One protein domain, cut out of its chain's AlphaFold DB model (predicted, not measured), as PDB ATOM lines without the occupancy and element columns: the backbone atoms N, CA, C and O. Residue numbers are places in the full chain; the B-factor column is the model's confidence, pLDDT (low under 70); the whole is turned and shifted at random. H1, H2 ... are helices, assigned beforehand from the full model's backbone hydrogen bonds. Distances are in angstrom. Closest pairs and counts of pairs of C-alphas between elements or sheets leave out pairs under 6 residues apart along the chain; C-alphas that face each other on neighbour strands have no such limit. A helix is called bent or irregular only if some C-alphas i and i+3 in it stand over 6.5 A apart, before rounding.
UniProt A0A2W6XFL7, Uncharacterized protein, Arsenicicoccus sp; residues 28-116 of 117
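What this domain is: This is residues 28 to 116 of the 117 residues of an uncharacterized protein of Arsenicicoccus sp (UniProt A0A2W6XFL7). Four helices, H1, H2, H3 and H5, make a ring in which each touches the next, and the ring closes near one end, where the last turns of the long H5 come back to H1. The short H4 sits at the opposite end of the longest axis, by the first residues of H5. The printed part has 89 residues with five named helices, H1 to H5 in chain order, and no named strand: all helix. It is compact, with a radius of gyration of the C-alphas of 12.7 A and spans of 37 by 25 by 20 A.

How they stand to each other: H1, residues 28 to 39, and H2, residues 45 to 56, form a helical hairpin at a shallow tilt of 23 degrees; H2 touches H1 with residues 51 to 55 alone, closest at the C-alphas of Gln 33 and Met 55, 5.9 A. H2 and H3, residues 61 to 75, form another at 9 degrees, closest at C-alphas 49 and 74, 4.4 A. The hub is H5, residues 94 to 115. With residues 100 to 110 alone it touches H3 at a steep tilt of 41 degrees, closest at C-alphas 69 and 103, 4.4 A. With residues 111 to 115 alone it touches H1, closest at C-alphas 31 and 115, 5.1 A. H4, residues 83 to 89, and H5 form a helical hairpin and only just touch, with 3 pairs of C-alphas within 8 A, closest at C-alphas 87 and 94, 6.7 A; H5 takes part with residues 94 to 97 alone. H2 and H5 are apart. Every O i to N i+4 pair is within hydrogen-bond range in H1, H2, H4 and H5; in H3, 9 of 11 are.

Where its parts are: H1 begins at C-alpha 28 (173.275, 123.764, 173.554) and is 16.9 A long; H2 is 16.4 A. H3, 20.0 A, is irregular: C-alphas 62 and 65 are 8.7 A apart. H4 is 9.8 A. H5, 30.7 A, ends at C-alpha 115 (173.832, 130.703, 176.600).

The domain as a whole: The C-alphas farthest apart, of Glu 28 and Ala 88, are 37.6 A apart. The printed part has no cut and no long link. Residues 39 to 43 and residue 116 have pLDDT under 70.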
ATOM      1  N   GLU A  28     172.220 123.373 174.483       87.06
ATOM      2  CA  GLU A  28     173.275 123.764 173.554       87.06
ATOM      3  C   GLU A  28     172.733 124.044 172.140       87.06
ATOM      4  O   GLU A  28     173.142 125.027 171.524       87.06
ATOM      5  N   ASP A  29     171.760 123.262 171.652       87.19
ATOM      6  CA  ASP A  29     171.086 123.514 170.366       87.19
ATOM      7  C   ASP A  29     170.259 124.805 170.408       87.19
ATOM      8  O   ASP A  29     170.343 125.622 169.486       87.19
ATOM      9  N   PHE A  30     169.513 125.018 171.499       89.62
ATOM     10  CA  PHE A  30     168.802 126.269 171.742       89.62
ATOM     11  C   PHE A  30     169.767 127.456 171.733       89.62
ATOM     12  O   PHE A  30     169.517 128.446 171.052       89.62
ATOM     13  N   CYS A  31     170.899 127.359 172.433       89.69
ATOM     14  CA  CYS A  31     171.868 128.447 172.517       89.69
ATOM     15  C   CYS A  31     172.512 128.780 171.172       89.69
ATOM     16  O   CYS A  31     172.700 129.957 170.862       89.69
ATOM     17  N   GLN A  32     172.805 127.774 170.345       87.56
ATOM     18  CA  GLN A  32     173.268 128.010 168.976       87.56
ATOM     19  C   GLN A  32     172.217 128.773 168.159       87.56
ATOM     20  O   GLN A  32     172.575 129.711 167.447       87.56
ATOM     21  N   GLN A  33     170.930 128.424 168.282       86.06
ATOM     22  CA  GLN A  33     169.855 129.140 167.585       86.06
ATOM     23  C   GLN A  33     169.582 130.537 168.161       86.06
ATOM     24  O   GLN A  33     169.402 131.467 167.380       86.06
ATOM     25  N   TYR A  34     169.611 130.723 169.484       88.38
ATOM     26  CA  TYR A  34     169.435 132.026 170.138       88.38
ATOM     27  C   TYR A  34     170.517 133.018 169.699       88.38
ATOM     28  O   TYR A  34     170.205 134.115 169.238       88.38
ATOM     29  N   LEU A  35     171.788 132.606 169.757       85.00
ATOM     30  CA  LEU A  35     172.913 133.450 169.349       85.00
ATOM     31  C   LEU A  35     172.906 133.725 167.843       85.00
ATOM     32  O   LEU A  35     173.149 134.856 167.434       85.00
ATOM     33  N   ALA A  36     172.581 132.725 167.016       81.19
ATOM     34  CA  ALA A  36     172.462 132.927 165.575       81.19
ATOM     35  C   ALA A  36     171.320 133.893 165.226       81.19
ATOM     36  O   ALA A  36     171.499 134.762 164.380       81.19
ATOM     37  N   THR A  37     170.170 133.786 165.899       76.44
ATOM     38  CA  THR A  37     169.023 134.682 165.688       76.44
ATOM     39  C   THR A  37     169.356 136.121 166.083       76.44
ATOM     40  O   THR A  37     168.958 137.041 165.381       76.44
ATOM     41  N   ALA A  38     170.156 136.336 167.132       72.19
ATOM     42  CA  ALA A  38     170.615 137.674 167.517       72.19
ATOM     43  C   ALA A  38     171.528 138.344 166.467       72.19
ATOM     44  O   ALA A  38     171.634 139.571 166.434       72.19
ATOM     45  N   GLU A  39     172.193 137.560 165.612       67.38
ATOM     46  CA  GLU A  39     173.030 138.054 164.510       67.38
ATOM     47  C   GLU A  39     172.273 138.176 163.176       67.38
ATOM     48  O   GLU A  39     172.785 138.782 162.229       67.38
ATOM     49  N   ILE A  40     171.069 137.604 163.084       62.47
ATOM     50  CA  ILE A  40     170.227 137.632 161.889       62.47
ATOM     51  C   ILE A  40     169.218 138.774 162.024       62.47
ATOM     52  O   ILE A  40     168.315 138.733 162.852       62.47
ATOM     53  N   GLU A  41     169.325 139.776 161.152       64.81
ATOM     54  CA  GLU A  41     168.187 140.643 160.845       64.81
ATOM     55  C   GLU A  41     167.318 139.901 159.814       64.81
ATOM     56  O   GLU A  41     167.781 139.706 158.683       64.81
ATOM     57  N   PRO A  42     166.109 139.425 160.170       64.00
ATOM     58  CA  PRO A  42     165.263 138.709 159.222       64.00
ATOM     59  C   PRO A  42     164.918 139.616 158.033       64.00
ATOM     60  O   PRO A  42     164.586 140.789 158.213       64.00
ATOM     61  N   ALA A  43     165.021 139.089 156.809       63.47
ATOM     62  CA  ALA A  43     164.779 139.883 155.604       63.47
ATOM     63  C   ALA A  43     163.286 140.189 155.389       63.47
ATOM     64  O   ALA A  43     162.958 141.176 154.725       63.47
ATOM     65  N   ASP A  44     162.407 139.345 155.935       82.38
ATOM     66  CA  ASP A  44     160.952 139.480 155.927       82.38
ATOM     67  C   ASP A  44     160.286 138.648 157.048       82.38
ATOM     68  O   ASP A  44     160.936 137.865 157.746       82.38
ATOM     69  N   GLU A  45     158.974 138.846 157.216       84.62
ATOM     70  CA  GLU A  45     158.111 138.157 158.188       84.62
ATOM     71  C   GLU A  45     158.234 136.629 158.102       84.62
ATOM     72  O   GLU A  45     158.424 135.959 159.112       84.62
ATOM     73  N   GLU A  46     158.165 136.060 156.894       88.75
ATOM     74  CA  GLU A  46     158.139 134.609 156.702       88.75
ATOM     75  C   GLU A  46     159.470 133.968 157.124       88.75
ATOM     76  O   GLU A  46     159.504 132.862 157.673       88.75
ATOM     77  N   GLU A  47     160.588 134.652 156.875       86.69
ATOM     78  CA  GLU A  47     161.887 134.239 157.388       86.69
ATOM     79  C   GLU A  47     161.946 134.296 158.917       86.69
ATOM     80  O   GLU A  47     162.372 133.311 159.524       86.69
ATOM     81  N   ALA A  48     161.458 135.374 159.538       87.00
ATOM     82  CA  ALA A  48     161.415 135.500 160.994       87.00
ATOM     83  C   ALA A  48     160.574 134.390 161.644       87.00
ATOM     84  O   ALA A  48     161.053 133.694 162.540       87.00
ATOM     85  N   GLN A  49     159.361 134.150 161.138       89.69
ATOM     86  CA  GLN A  49     158.469 133.095 161.628       89.69
ATOM     87  C   GLN A  49     159.116 131.712 161.513       89.69
ATOM     88  O   GLN A  49     159.027 130.897 162.431       89.69
ATOM     89  N   ARG A  50     159.817 131.437 160.407       90.12
ATOM     90  CA  ARG A  50     160.505 130.157 160.189       90.12
ATOM     91  C   ARG A  50     161.689 129.962 161.135       90.12
ATOM     92  O   ARG A  50     161.890 128.849 161.617       90.12
ATOM     93  N   VAL A  51     162.470 131.015 161.378       89.19
ATOM     94  CA  VAL A  51     163.594 130.986 162.327       89.19
ATOM     95  C   VAL A  51     163.077 130.745 163.743       89.19
ATOM     96  O   VAL A  51     163.558 129.835 164.412       89.19
ATOM     97  N   LEU A  52     162.044 131.475 164.165       90.50
ATOM     98  CA  LEU A  52     161.429 131.293 165.478       90.50
ATOM     99  C   LEU A  52     160.805 129.896 165.624       90.50
ATOM    100  O   LEU A  52     161.055 129.218 166.612       90.50
ATOM    101  N   ALA A  53     160.090 129.392 164.616       90.69
ATOM    102  CA  ALA A  53     159.547 128.033 164.652       90.69
ATOM    103  C   ALA A  53     160.650 126.964 164.791       90.69
ATOM    104  O   ALA A  53     160.525 126.048 165.598       90.69
ATOM    105  N   SER A  54     161.760 127.115 164.059       88.69
ATOM    106  CA  SER A  54     162.942 126.250 164.195       88.69
ATOM    107  C   SER A  54     163.572 126.347 165.587       88.69
ATOM    108  O   SER A  54     164.066 125.354 166.125       88.69
ATOM    109  N   MET A  55     163.560 127.537 166.184       89.19
ATOM    110  CA  MET A  55     164.078 127.756 167.525       89.19
ATOM    111  C   MET A  55     163.208 127.069 168.580       89.19
ATOM    112  O   MET A  55     163.769 126.435 169.475       89.19
ATOM    113  N   ALA A  56     161.878 127.102 168.439       90.50
ATOM    114  CA  ALA A  56     160.953 126.385 169.320       90.50
ATOM    115  C   ALA A  56     161.258 124.878 169.339       90.50
ATOM    116  O   ALA A  56     161.344 124.286 170.409       90.50
ATOM    117  N   ASP A  57     161.548 124.277 168.180       89.62
ATOM    118  CA  ASP A  57     161.916 122.855 168.077       89.62
ATOM    119  C   ASP A  57     163.250 122.507 168.773       89.62
ATOM    120  O   ASP A  57     163.530 121.336 169.043       89.62
ATOM    121  N   SER A  58     164.095 123.505 169.058       88.19
ATOM    122  CA  SER A  58     165.352 123.320 169.795       88.19
ATOM    123  C   SER A  58     165.272 123.631 171.280       88.19
ATOM    124  O   SER A  58     166.261 123.419 171.982       88.19
ATOM    125  N   VAL A  59     164.134 124.129 171.762       89.81
ATOM    126  CA  VAL A  59     163.955 124.378 173.189       89.81
ATOM    127  C   VAL A  59     164.011 123.041 173.945       89.81
ATOM    128  O   VAL A  59     163.434 122.051 173.486       89.81
ATOM    129  N   PRO A  60     164.718 122.981 175.087       87.44
ATOM    130  CA  PRO A  60     164.726 121.798 175.940       87.44
ATOM    131  C   PRO A  60     163.356 121.449 176.499       87.44
ATOM    132  O   PRO A  60     162.612 122.336 176.906       87.44
ATOM    133  N   ASP A  61     163.072 120.149 176.624       87.19
ATOM    134  CA  ASP A  61     161.813 119.641 177.195       87.19
ATOM    135  C   ASP A  61     161.539 120.205 178.607       87.19
ATOM    136  O   ASP A  61     160.389 120.359 179.015       87.19
ATOM    137  N   GLU A  62     162.582 120.513 179.390       87.06
ATOM    138  CA  GLU A  62     162.436 121.142 180.710       87.06
ATOM    139  C   GLU A  62     162.040 122.630 180.682       87.06
ATOM    140  O   GLU A  62     161.738 123.190 181.738       87.06
ATOM    141  N   ALA A  63     162.051 123.270 179.511       90.94
ATOM    142  CA  ALA A  63     161.824 124.697 179.301       90.94
ATOM    143  C   ALA A  63     160.566 124.968 178.450       90.94
ATOM    144  O   ALA A  63     160.571 125.847 177.596       90.94
ATOM    145  N   GLU A  64     159.470 124.248 178.722       92.19
ATOM    146  CA  GLU A  64     158.170 124.375 178.028       92.19
ATOM    147  C   GLU A  64     157.682 125.835 177.912       92.19
ATOM    148  O   GLU A  64     157.219 126.253 176.858       92.19
ATOM    149  N   GLU A  65     157.873 126.654 178.953       94.50
ATOM    150  CA  GLU A  65     157.502 128.081 178.934       94.50
ATOM    151  C   GLU A  65     158.259 128.881 177.854       94.50
ATOM    152  O   GLU A  65     157.711 129.801 177.250       94.50
ATOM    153  N   VAL A  66     159.512 128.512 177.580       95.00
ATOM    154  CA  VAL A  66     160.328 129.115 176.519       95.00
ATOM    155  C   VAL A  66     159.860 128.615 175.156       95.00
ATOM    156  O   VAL A  66     159.791 129.406 174.221       95.00
ATOM    157  N   GLU A  67     159.501 127.335 175.034       94.56
ATOM    158  CA  GLU A  67     158.963 126.765 173.792       94.56
ATOM    159  C   GLU A  67     157.669 127.476 173.396       94.56
ATOM    160  O   GLU A  67     157.538 127.932 172.259       94.56
ATOM    161  N   ASP A  68     156.752 127.631 174.349       95.38
ATOM    162  CA  ASP A  68     155.485 128.329 174.154       95.38
ATOM    163  C   ASP A  68     155.702 129.803 173.806       95.38
ATOM    164  O   ASP A  68     155.063 130.313 172.886       95.38
ATOM    165  N   ALA A  69     156.642 130.482 174.469       96.19
ATOM    166  CA  ALA A  69     156.984 131.867 174.160       96.19
ATOM    167  C   ALA A  69     157.570 132.023 172.745       96.19
ATOM    168  O   ALA A  69     157.133 132.887 171.983       96.19
ATOM    169  N   VAL A  70     158.519 131.167 172.348       93.19
ATOM    170  CA  VAL A  70     159.083 131.184 170.987       93.19
ATOM    171  C   VAL A  70     158.001 130.880 169.949       93.19
ATOM    172  O   VAL A  70     157.924 131.568 168.929       93.19
ATOM    173  N   ARG A  71     157.138 129.890 170.201       95.12
ATOM    174  CA  ARG A  71     156.031 129.534 169.305       95.12
ATOM    175  C   ARG A  71     155.022 130.674 169.181       95.12
ATOM    176  O   ARG A  71     154.624 130.994 168.065       95.12
ATOM    177  N   TYR A  72     154.681 131.336 170.284       95.19
ATOM    178  CA  TYR A  72     153.818 132.517 170.270       95.19
ATOM    179  C   TYR A  72     154.409 133.631 169.403       95.19
ATOM    180  O   TYR A  72     153.712 134.176 168.547       95.19
ATOM    181  N   MET A  73     155.699 133.941 169.579       93.50
ATOM    182  CA  MET A  73     156.370 134.938 168.745       93.50
ATOM    183  C   MET A  73     156.394 134.523 167.272       93.50
ATOM    184  O   MET A  73     156.223 135.379 166.413       93.50
ATOM    185  N   ALA A  74     156.577 133.237 166.962       93.00
ATOM    186  CA  ALA A  74     156.550 132.736 165.587       93.00
ATOM    187  C   ALA A  74     155.166 132.878 164.936       93.00
ATOM    188  O   ALA A  74     155.076 133.155 163.748       93.00
ATOM    189  N   GLU A  75     154.085 132.683 165.687       93.06
ATOM    190  CA  GLU A  75     152.715 132.773 165.165       93.06
ATOM    191  C   GLU A  75     152.217 134.218 165.032       93.06
ATOM    192  O   GLU A  75     151.368 134.492 164.186       93.06
ATOM    193  N   ASN A  76     152.754 135.131 165.846       92.62
ATOM    194  CA  ASN A  76     152.317 136.527 165.931       92.62
ATOM    195  C   ASN A  76     153.394 137.520 165.473       92.62
ATOM    196  O   ASN A  76     153.306 138.707 165.784       92.62
ATOM    197  N   PHE A  77     154.434 137.058 164.770       91.00
ATOM    198  CA  PHE A  77     155.478 137.948 164.272       91.00
ATOM    199  C   PHE A  77     154.873 138.934 163.261       91.00
ATOM    200  O   PHE A  77     154.323 138.474 162.257       91.00
ATOM    201  N   PRO A  78     154.959 140.256 163.495       89.69
ATOM    202  CA  PRO A  78     154.362 141.230 162.595       89.69
ATOM    203  C   PRO A  78     155.161 141.366 161.295       89.69
ATOM    204  O   PRO A  78     156.381 141.187 161.266       89.69
ATOM    205  N   ALA A  79     154.473 141.733 160.218       87.69
ATOM    206  CA  ALA A  79     155.097 142.070 158.943       87.69
ATOM    207  C   ALA A  79     155.801 143.429 159.001       87.69
ATOM    208  O   ALA A  79     156.769 143.679 158.271       87.69
ATOM    209  N   ALA A  80     155.301 144.320 159.858       85.06
ATOM    210  CA  ALA A  80     155.886 145.625 160.086       85.06
ATOM    211  C   ALA A  80     157.337 145.521 160.589       85.06
ATOM    212  O   ALA A  80     157.692 144.664 161.396       85.06
ATOM    213  N   THR A  81     158.184 146.456 160.152       77.12
ATOM    214  CA  THR A  81     159.618 146.492 160.504       77.12
ATOM    215  C   THR A  81     159.894 146.771 161.981       77.12
ATOM    216  O   THR A  81     161.032 146.648 162.428       77.12
ATOM    217  N   ASP A  82     158.876 147.203 162.722       86.12
ATOM    218  CA  ASP A  82     158.939 147.494 164.145       86.12
ATOM    219  C   ASP A  82     157.557 147.328 164.800       86.12
ATOM    220  O   ASP A  82     156.515 147.393 164.143       86.12
ATOM    221  N   LEU A  83     157.559 147.124 166.119       86.44
ATOM    222  CA  LEU A  83     156.356 146.839 166.904       86.44
ATOM    223  C   LEU A  83     155.399 148.038 167.024       86.44
ATOM    224  O   LEU A  83     154.192 147.844 167.156       86.44
ATOM    225  N   GLU A  84     155.902 149.278 166.975       88.94
ATOM    226  CA  GLU A  84     155.043 150.471 167.031       88.94
ATOM    227  C   GLU A  84     154.224 150.597 165.740       88.94
ATOM    228  O   GLU A  84     153.018 150.864 165.783       88.94
ATOM    229  N   SER A  85     154.864 150.346 164.597       89.56
ATOM    230  CA  SER A  85     154.222 150.269 163.288       89.56
ATOM    231  C   SER A  85     153.239 149.100 163.218       89.56
ATOM    232  O   SER A  85     152.120 149.297 162.752       89.56
ATOM    233  N   ALA A  86     153.581 147.931 163.774       90.25
ATOM    234  CA  ALA A  86     152.674 146.778 163.840       90.25
ATOM    235  C   ALA A  86     151.345 147.115 164.543       90.25
ATOM    236  O   ALA A  86     150.268 146.767 164.053       90.25
ATOM    237  N   VAL A  87     151.399 147.855 165.657       93.00
ATOM    238  CA  VAL A  87     150.187 148.319 166.353       93.00
ATOM    239  C   VAL A  87     149.454 149.399 165.561       93.00
ATOM    240  O   VAL A  87     148.227 149.370 165.448       93.00
ATOM    241  N   ALA A  88     150.182 150.355 164.978       92.88
ATOM    242  CA  ALA A  88     149.583 151.433 164.192       92.88
ATOM    243  C   ALA A  88     148.854 150.925 162.933       92.88
ATOM    244  O   ALA A  88     147.838 151.505 162.532       92.88
ATOM    245  N   GLU A  89     149.357 149.852 162.325       92.06
ATOM    246  CA  GLU A  89     148.789 149.194 161.145       92.06
ATOM    247  C   GLU A  89     147.702 148.165 161.502       92.06
ATOM    248  O   GLU A  89     146.930 147.752 160.634       92.06
ATOM    249  N   GLY A  90     147.558 147.841 162.792       91.06
ATOM    250  CA  GLY A  90     146.558 146.908 163.308       91.06
ATOM    251  C   GLY A  90     146.917 145.439 163.092       91.06
ATOM    252  O   GLY A  90     146.018 144.598 163.116       91.06
ATOM    253  N   GLU A  91     148.196 145.140 162.862       92.44
ATOM    254  CA  GLU A  91     148.736 143.777 162.843       92.44
ATOM    255  C   GLU A  91     148.783 143.187 164.254       92.44
ATOM    256  O   GLU A  91     148.523 142.002 164.428       92.44
ATOM    257  N   LEU A  92     149.045 144.037 165.252       92.44
ATOM    258  CA  LEU A  92     148.965 143.706 166.671       92.44
ATOM    259  C   LEU A  92     148.006 144.664 167.381       92.44
ATOM    260  O   LEU A  92     148.000 145.872 167.142       92.44
ATOM    261  N   SER A  93     147.203 144.147 168.299       94.88
ATOM    262  CA  SER A  93     146.551 144.960 169.325       94.88
ATOM    263  C   SER A  93     147.530 145.320 170.445       94.88
ATOM    264  O   SER A  93     148.565 144.681 170.612       94.88
ATOM    265  N   ASP A  94     147.178 146.305 171.279       93.56
ATOM    266  CA  ASP A  94     147.977 146.647 172.467       93.56
ATOM    267  C   ASP A  94     148.188 145.436 173.401       93.56
ATOM    268  O   ASP A  94     149.234 145.311 174.030       93.56
ATOM    269  N   ALA A  95     147.197 144.538 173.480       94.69
ATOM    270  CA  ALA A  95     147.274 143.328 174.297       94.69
ATOM    271  C   ALA A  95     148.206 142.273 173.681       94.69
ATOM    272  O   ALA A  95     149.000 141.675 174.401       94.69
ATOM    273  N   GLU A  96     148.139 142.074 172.360       94.62
ATOM    274  CA  GLU A  96     149.047 141.167 171.642       94.62
ATOM    275  C   GLU A  96     150.485 141.695 171.664       94.62
ATOM    276  O   GLU A  96     151.418 140.918 171.811       94.62
ATOM    277  N   LEU A  97     150.681 143.018 171.615       93.56
ATOM    278  CA  LEU A  97     151.997 143.621 171.810       93.56
ATOM    279  C   LEU A  97     152.557 143.325 173.210       93.56
ATOM    280  O   LEU A  97     153.724 142.962 173.336       93.56
ATOM    281  N   GLU A  98     151.751 143.489 174.264       95.62
ATOM    282  CA  GLU A  98     152.180 143.200 175.640       95.62
ATOM    283  C   GLU A  98     152.578 141.726 175.805       95.62
ATOM    284  O   GLU A  98     153.614 141.427 176.397       95.62
ATOM    285  N   GLU A  99     151.796 140.813 175.232       95.00
ATOM    286  CA  GLU A  99     152.070 139.376 175.263       95.00
ATOM    287  C   GLU A  99     153.289 138.997 174.406       95.00
ATOM    288  O   GLU A  99     154.129 138.217 174.855       95.00
ATOM    289  N   PHE A 100     153.472 139.616 173.234       93.94
ATOM    290  CA  PHE A 100     154.657 139.427 172.392       93.94
ATOM    291  C   PHE A 100     155.935 139.878 173.103       93.94
ATOM    292  O   PHE A 100     156.944 139.175 173.086       93.94
ATOM    293  N   LEU A 101     155.897 141.034 173.771       94.12
ATOM    294  CA  LEU A 101     157.026 141.536 174.557       94.12
ATOM    295  C   LEU A 101     157.330 140.638 175.759       94.12
ATOM    296  O   LEU A 101     158.499 140.406 176.056       94.12
ATOM    297  N   ALA A 102     156.303 140.119 176.435       96.56
ATOM    298  CA  ALA A 102     156.483 139.168 177.528       96.56
ATOM    299  C   ALA A 102     157.111 137.855 177.037       96.56
ATOM    300  O   ALA A 102     158.040 137.349 177.662       96.56
ATOM    301  N   ALA A 103     156.662 137.335 175.892       96.31
ATOM    302  CA  ALA A 103     157.256 136.161 175.265       96.31
ATOM    303  C   ALA A 103     158.732 136.404 174.898       96.31
ATOM    304  O   ALA A 103     159.593 135.589 175.228       96.31
ATOM    305  N   ALA A 104     159.047 137.554 174.294       93.25
ATOM    306  CA  ALA A 104     160.422 137.931 173.970       93.25
ATOM    307  C   ALA A 104     161.315 138.025 175.221       93.25
ATOM    308  O   ALA A 104     162.450 137.543 175.197       93.25
ATOM    309  N   ASP A 105     160.802 138.589 176.320       95.50
ATOM    310  CA  ASP A 105     161.512 138.668 177.602       95.50
ATOM    311  C   ASP A 105     161.780 137.277 178.190       95.50
ATOM    312  O   ASP A 105     162.910 136.990 178.578       95.50
ATOM    313  N   THR A 106     160.798 136.371 178.169       96.06
ATOM    314  CA  THR A 106     160.969 134.976 178.611       96.06
ATOM    315  C   THR A 106     162.092 134.272 177.849       96.06
ATOM    316  O   THR A 106     162.967 133.647 178.458       96.06
ATOM    317  N   VAL A 107     162.101 134.387 176.518       93.50
ATOM    318  CA  VAL A 107     163.119 133.751 175.669       93.50
ATOM    319  C   VAL A 107     164.492 134.366 175.906       93.50
ATOM    320  O   VAL A 107     165.471 133.633 176.067       93.50
ATOM    321  N   SER A 108     164.569 135.696 175.978       92.44
ATOM    322  CA  SER A 108     165.824 136.405 176.221       92.44
ATOM    323  C   SER A 108     166.386 136.105 177.608       92.44
ATOM    324  O   SER A 108     167.563 135.780 177.723       92.44
ATOM    325  N   ALA A 109     165.559 136.101 178.655       94.25
ATOM    326  CA  ALA A 109     165.987 135.784 180.014       94.25
ATOM    327  C   ALA A 109     166.546 134.358 180.126       94.25
ATOM    328  O   ALA A 109     167.557 134.137 180.801       94.25
ATOM    329  N   TYR A 110     165.921 133.389 179.452       93.38
ATOM    330  CA  TYR A 110     166.438 132.024 179.404       93.38
ATOM    331  C   TYR A 110     167.752 131.941 178.614       93.38
ATOM    332  O   TYR A 110     168.702 131.308 179.083       93.38
ATOM    333  N   GLY A 111     167.834 132.598 177.455       91.69
ATOM    334  CA  GLY A 111     169.055 132.673 176.654       91.69
ATOM    335  C   GLY A 111     170.214 133.317 177.409       91.69
ATOM    336  O   GLY A 111     171.302 132.751 177.479       91.69
ATOM    337  N   ASP A 112     169.983 134.438 178.077       91.06
ATOM    338  CA  ASP A 112     171.005 135.135 178.855       91.06
ATOM    339  C   ASP A 112     171.501 134.291 180.037       91.06
ATOM    340  O   ASP A 112     172.695 134.288 180.340       91.06
ATOM    341  N   ALA A 113     170.609 133.535 180.684       90.62
ATOM    342  CA  ALA A 113     170.958 132.682 181.816       90.62
ATOM    343  C   ALA A 113     171.738 131.414 181.428       90.62
ATOM    344  O   ALA A 113     172.508 130.914 182.250       90.62
ATOM    345  N   ASN A 114     171.528 130.880 180.220       89.81
ATOM    346  CA  ASN A 114     172.038 129.559 179.828       89.81
ATOM    347  C   ASN A 114     173.047 129.580 178.669       89.81
ATOM    348  O   ASN A 114     173.808 128.627 178.527       89.81
ATOM    349  N   CYS A 115     173.068 130.635 177.853       87.56
ATOM    350  CA  CYS A 115     173.832 130.703 176.600       87.56
ATOM    351  C   CYS A 115     174.988 131.707 176.619       87.56
ATOM    352  O   CYS A 115     175.763 131.765 175.665       87.56
ATOM    353  N   SER A 116     175.102 132.500 177.684       66.31
ATOM    354  CA  SER A 116     176.184 133.467 177.864       66.31
ATOM    355  C   SER A 116     177.326 132.845 178.672       66.31
ATOM    356  O   SER A 116     177.328 132.937 179.900       66.31
TER     357      SER A 116